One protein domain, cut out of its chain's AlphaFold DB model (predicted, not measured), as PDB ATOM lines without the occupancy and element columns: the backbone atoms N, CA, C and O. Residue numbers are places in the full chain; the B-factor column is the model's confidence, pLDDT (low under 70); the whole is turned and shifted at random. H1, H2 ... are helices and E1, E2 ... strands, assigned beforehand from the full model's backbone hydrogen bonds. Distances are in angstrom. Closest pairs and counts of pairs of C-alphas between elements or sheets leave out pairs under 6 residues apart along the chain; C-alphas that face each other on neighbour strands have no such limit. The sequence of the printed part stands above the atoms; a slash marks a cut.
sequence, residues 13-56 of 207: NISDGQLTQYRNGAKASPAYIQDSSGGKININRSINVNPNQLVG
ATOM      1  N   ASN A  13      94.423 138.244 144.563       88.88
ATOM      2  CA  ASN A  13      94.091 136.851 144.302       88.88
ATOM      3  C   ASN A  13      92.728 136.753 143.605       88.88
ATOM      4  O   ASN A  13      91.906 137.663 143.711       88.88
ATOM      5  N   ILE A  14      92.471 135.636 142.931       86.25
ATOM      6  CA  ILE A  14      91.162 135.331 142.354       86.25
ATOM      7  C   ILE A  14      90.430 134.388 143.311       86.25
ATOM      8  O   ILE A  14      90.898 133.281 143.566       86.25
ATOM      9  N   SER A  15      89.287 134.829 143.839       82.94
ATOM     10  CA  SER A  15      88.353 134.007 144.623       82.94
ATOM     11  C   SER A  15      86.964 134.182 144.039       82.94
ATOM     12  O   SER A  15      86.566 135.311 143.768       82.94
ATOM     13  N   ASP A  16      86.246 133.082 143.817       80.75
ATOM     14  CA  ASP A  16      84.859 133.099 143.323       80.75
ATOM     15  C   ASP A  16      84.670 133.940 142.042       80.75
ATOM     16  O   ASP A  16      83.669 134.628 141.854       80.75
ATOM     17  N   GLY A  17      85.680 133.927 141.162       78.50
ATOM     18  CA  GLY A  17      85.680 134.700 139.916       78.50
ATOM     19  C   GLY A  17      85.898 136.209 140.087       78.50
ATOM     20  O   GLY A  17      85.756 136.950 139.117       78.50
ATOM     21  N   GLN A  18      86.259 136.678 141.285       82.31
ATOM     22  CA  GLN A  18      86.528 138.084 141.590       82.31
ATOM     23  C   GLN A  18      87.974 138.303 142.046       82.31
ATOM     24  O   GLN A  18      88.562 137.494 142.766       82.31
ATOM     25  N   LEU A  19      88.539 139.446 141.656       86.88
ATOM     26  CA  LEU A  19      89.792 139.958 142.192       86.88
ATOM     27  C   LEU A  19      89.569 140.438 143.625       86.88
ATOM     28  O   LEU A  19      88.847 141.403 143.887       86.88
ATOM     29  N   THR A  20      90.229 139.768 144.557       86.50
ATOM     30  CA  THR A  20      90.235 140.086 145.982       86.50
ATOM     31  C   THR A  20      91.662 140.375 146.428       86.50
ATOM     32  O   THR A  20      92.629 139.961 145.795       86.50
ATOM     33  N   GLN A  21      91.828 141.133 147.509       85.88
ATOM     34  CA  GLN A  21      93.157 141.411 148.048       85.88
ATOM     35  C   GLN A  21      93.837 140.109 148.482       85.88
ATOM     36  O   GLN A  21      93.231 139.322 149.213       85.88
ATOM     37  N   TYR A  22      95.097 139.902 148.084       86.38
ATOM     38  CA  TYR A  22      95.857 138.733 148.519       86.38
ATOM     39  C   TYR A  22      95.961 138.714 150.051       86.38
ATOM     40  O   TYR A  22      96.266 139.731 150.683       86.38
ATOM     41  N   ARG A  23      95.701 137.555 150.660       82.38
ATOM     42  CA  ARG A  23      95.807 137.340 152.106       82.38
ATOM     43  C   ARG A  23      96.736 136.166 152.375       82.38
ATOM     44  O   ARG A  23      96.598 135.119 151.752       82.38
ATOM     45  N   ASN A  24      97.647 136.337 153.328       78.50
ATOM     46  CA  ASN A  24      98.436 135.244 153.883       78.50
ATOM     47  C   ASN A  24      97.874 134.914 155.275       78.50
ATOM     48  O   ASN A  24      98.083 135.654 156.242       78.50
ATOM     49  N   GLY A  25      97.060 133.858 155.346       78.69
ATOM     50  CA  GLY A  25      96.259 133.537 156.528       78.69
ATOM     51  C   GLY A  25      95.270 134.658 156.866       78.69
ATOM     52  O   GLY A  25      94.507 135.111 156.016       78.69
ATOM     53  N   ALA A  26      95.299 135.143 158.111       73.19
ATOM     54  CA  ALA A  26      94.425 136.225 158.576       73.19
ATOM     55  C   ALA A  26      94.899 137.641 158.177       73.19
ATOM     56  O   ALA A  26      94.193 138.616 158.434       73.19
ATOM     57  N   LYS A  27      96.090 137.787 157.576       76.75
ATOM     58  CA  LYS A  27      96.686 139.096 157.269       76.75
ATOM     59  C   LYS A  27      96.541 139.432 155.788       76.75
ATOM     60  O   LYS A  27      97.010 138.693 154.925       76.75
ATOM     61  N   ALA A  28      95.913 140.568 155.501       77.12
ATOM     62  CA  ALA A  28      95.828 141.105 154.150       77.12
ATOM     63  C   ALA A  28      97.165 141.724 153.719       77.12
ATOM     64  O   ALA A  28      97.820 142.398 154.515       77.12
ATOM     65  N   SER A  29      97.564 141.487 152.467       81.44
ATOM     66  CA  SER A  29      98.806 142.022 151.910       81.44
ATOM     67  C   SER A  29      98.719 143.543 151.811       81.44
ATOM     68  O   SER A  29      97.819 144.044 151.128       81.44
ATOM     69  N   PRO A  30      99.589 144.303 152.495       84.62
ATOM     70  CA  PRO A  30      99.587 145.751 152.375       84.62
ATOM     71  C   PRO A  30      99.976 146.162 150.952       84.62
ATOM     72  O   PRO A  30     100.666 145.432 150.238       84.62
ATOM     73  N   ALA A  31      99.559 147.357 150.540       88.00
ATOM     74  CA  ALA A  31     100.137 147.953 149.347       88.00
ATOM     75  C   ALA A  31     101.635 148.209 149.586       88.00
ATOM     76  O   ALA A  31     102.065 148.421 150.724       88.00
ATOM     77  N   TYR A  32     102.433 148.199 148.526       89.44
ATOM     78  CA  TYR A  32     103.875 148.390 148.617       89.44
ATOM     79  C   TYR A  32     104.420 149.202 147.444       89.44
ATOM     80  O   TYR A  32     103.799 149.326 146.390       89.44
ATOM     81  N   ILE A  33     105.607 149.765 147.638       89.38
ATOM     82  CA  ILE A  33     106.424 150.355 146.578       89.38
ATOM     83  C   ILE A  33     107.565 149.387 146.300       89.38
ATOM     84  O   ILE A  33     108.135 148.822 147.233       89.38
ATOM     85  N   GLN A  34     107.895 149.196 145.030       88.50
ATOM     86  CA  GLN A  34     109.062 148.424 144.635       88.50
ATOM     87  C   GLN A  34     110.266 149.362 144.490       88.50
ATOM     88  O   GLN A  34     110.170 150.379 143.800       88.50
ATOM     89  N   ASP A  35     111.372 149.057 145.168       83.88
ATOM     90  CA  ASP A  35     112.630 149.782 144.988       83.88
ATOM     91  C   ASP A  35     113.344 149.353 143.692       83.88
ATOM     92  O   ASP A  35     112.990 148.359 143.055       83.88
ATOM     93  N   SER A  36     114.366 150.107 143.281       83.88
ATOM     94  CA  SER A  36     115.134 149.815 142.061       83.88
ATOM     95  C   SER A  36     115.884 148.476 142.108       83.88
ATOM     96  O   SER A  36     116.267 147.969 141.058       83.88
ATOM     97  N   SER A  37     116.079 147.897 143.296       84.44
ATOM     98  CA  SER A  37     116.646 146.560 143.508       84.44
ATOM     99  C   SER A  37     115.592 145.442 143.561       84.44
ATOM    100  O   SER A  37     115.942 144.278 143.733       84.44
ATOM    101  N   GLY A  38     114.306 145.766 143.392       81.56
ATOM    102  CA  GLY A  38     113.196 144.815 143.438       81.56
ATOM    103  C   GLY A  38     112.661 144.499 144.839       81.56
ATOM    104  O   GLY A  38     111.764 143.666 144.972       81.56
ATOM    105  N   GLY A  39     113.159 145.168 145.877       85.38
ATOM    106  CA  GLY A  39     112.665 145.072 147.245       85.38
ATOM    107  C   GLY A  39     111.271 145.685 147.395       85.38
ATOM    108  O   GLY A  39     110.965 146.730 146.818       85.38
ATOM    109  N   LYS A  40     110.404 145.032 148.179       88.50
ATOM    110  CA  LYS A  40     109.048 145.516 148.481       88.50
ATOM    111  C   LYS A  40     109.052 146.319 149.783       88.50
ATOM    112  O   LYS A  40     109.338 145.778 150.849       88.50
ATOM    113  N   ILE A  41     108.675 147.592 149.711       87.00
ATOM    114  CA  ILE A  41     108.513 148.474 150.871       87.00
ATOM    115  C   ILE A  41     107.022 148.646 151.141       87.00
ATOM    116  O   ILE A  41     106.325 149.348 150.407       87.00
ATOM    117  N   ASN A  42     106.533 148.006 152.203       86.44
ATOM    118  CA  ASN A  42     105.130 148.091 152.602       86.44
ATOM    119  C   ASN A  42     104.755 149.525 152.984       86.44
ATOM    120  O   ASN A  42     105.474 150.198 153.726       86.44
ATOM    121  N   ILE A  43     103.588 149.967 152.529       85.31
ATOM    122  CA  ILE A  43     103.013 151.256 152.891       85.31
ATOM    123  C   ILE A  43     101.715 151.064 153.668       85.31
ATOM    124  O   ILE A  43     100.886 150.210 153.359       85.31
ATOM    125  N   ASN A  44     101.506 151.915 154.669       77.94
ATOM    126  CA  ASN A  44     100.273 151.938 155.448       77.94
ATOM    127  C   ASN A  44      99.193 152.783 154.744       77.94
ATOM    128  O   ASN A  44      98.745 153.806 155.260       77.94
ATOM    129  N   ARG A  45      98.851 152.421 153.502       74.69
ATOM    130  CA  ARG A  45      97.790 153.073 152.721       74.69
ATOM    131  C   ARG A  45      97.101 152.049 151.825       74.69
ATOM    132  O   ARG A  45      97.774 151.264 151.168       74.69
ATOM    133  N   SER A  46      95.774 152.074 151.782       74.19
ATOM    134  CA  SER A  46      94.986 151.255 150.861       74.19
ATOM    135  C   SER A  46      94.860 151.928 149.491       74.19
ATOM    136  O   SER A  46      94.779 153.156 149.387       74.19
ATOM    137  N   ILE A  47      94.826 151.121 148.428       80.19
ATOM    138  CA  ILE A  47      94.446 151.583 147.092       80.19
ATOM    139  C   ILE A  47      92.918 151.706 147.076       80.19
ATOM    140  O   ILE A  47      92.212 150.718 147.251       80.19
ATOM    141  N   ASN A  48      92.399 152.924 146.903       80.94
ATOM    142  CA  ASN A  48      90.955 153.192 146.863       80.94
ATOM    143  C   ASN A  48      90.382 152.986 145.450       80.94
ATOM    144  O   ASN A  48      89.742 153.872 144.887       80.94
ATOM    145  N   VAL A  49      90.697 151.848 144.840       81.19
ATOM    146  CA  VAL A  49      90.193 151.460 143.520       81.19
ATOM    147  C   VAL A  49      89.750 150.012 143.623       81.19
ATOM    148  O   VAL A  49      90.497 149.172 144.120       81.19
ATOM    149  N   ASN A  50      88.535 149.713 143.169       82.50
ATOM    150  CA  ASN A  50      88.060 148.339 143.121       82.50
ATOM    151  C   ASN A  50      88.697 147.637 141.909       82.50
ATOM    152  O   ASN A  50      88.391 148.016 140.776       82.50
ATOM    153  N   PRO A  51      89.543 146.610 142.100       80.19
ATOM    154  CA  PRO A  51      90.207 145.943 140.986       80.19
ATOM    155  C   PRO A  51      89.216 145.272 140.026       80.19
ATOM    156  O   PRO A  51      89.472 145.226 138.827       80.19
ATOM    157  N   ASN A  52      88.043 144.844 140.505       82.81
ATOM    158  CA  ASN A  52      87.001 144.246 139.661       82.81
ATOM    159  C   ASN A  52      86.388 145.236 138.658       82.81
ATOM    160  O   ASN A  52      85.855 144.814 137.635       82.81
ATOM    161  N   GLN A  53      86.490 146.545 138.916       77.88
ATOM    162  CA  GLN A  53      86.070 147.586 137.969       77.88
ATOM    163  C   GLN A  53      87.086 147.801 136.841       77.88
ATOM    164  O   GLN A  53      86.744 148.399 135.828       77.88
ATOM    165  N   LEU A  54      88.329 147.335 137.016       75.69
ATOM    166  CA  LEU A  54      89.403 147.507 136.034       75.69
ATOM    167  C   LEU A  54      89.445 146.372 135.006       75.69
ATOM    168  O   LEU A  54      89.839 146.600 133.867       75.69
ATOM    169  N   VAL A  55      89.060 145.156 135.406       73.69
ATOM    170  CA  VAL A  55      89.070 143.963 134.536       73.69
ATOM    171  C   VAL A  55      87.700 143.610 133.958       73.69
ATOM    172  O   VAL A  55      87.622 142.874 132.978       73.69
ATOM    173  N   GLY A  56      86.615 144.132 134.532       62.22
ATOM    174  CA  GLY A  56      85.274 143.995 133.971       62.22
ATOM    175  C   GLY A  56      84.952 145.149 133.027       62.22
ATOM    176  O   GLY A  56      85.226 146.301 133.351       62.22
TER     177      GLY A  56
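Overview. This is residues 13 to 56 of the 207 residues of an uncharacterized protein of Bacillus cereus (UniProt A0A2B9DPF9). With little regular structure, two small antiparallel hairpins, E1-E2 and E3-E4, lie at opposite ends of a loose, winding trace, and the short helix H1 comes back near E2. The 44 printed residues, 17 of them in named elements, run E1, E2, E3, E4, H1. The class is mixed; the whole is loose, radius of gyration of the C-alphas 12.3 A, spans 33 by 25 by 18 A.

Arrangement. E1, residues 13 to 15, and E2, residues 18 to 21, form a hairpin, antiparallel at 132 degrees; N 13 and O 20, 2.8 A apart, are within hydrogen-bond range. Residues 23 to 24 pair with 27 to 28, antiparallel. E3, residues 32 to 34, is apart from E2 and forms a hairpin with E4, residues 40 to 42, antiparallel at 154 degrees; N 33 and O 41, 2.9 A apart, are within hydrogen-bond range. H1, residues 52 to 55, is too short for an O i to N i+4 pair, and its one O i to N i+3 pair is not within range. The closest C-alphas of E2 and H1, Leu 19 and Asn 52, are 5.7 A apart.

Along the chain. E1 begins at C-alpha 13 (94.091, 136.851, 144.302); E2 is 9.8 A long. H1 ends at C-alpha 55 (89.070, 143.963, 134.536).

Size, cuts and confidence. The farthest C-alphas, Asp 16 and Ser 36, are 34.6 A apart. The printed part has no cut and no long link. Residue 56 is under 70 in pLDDT.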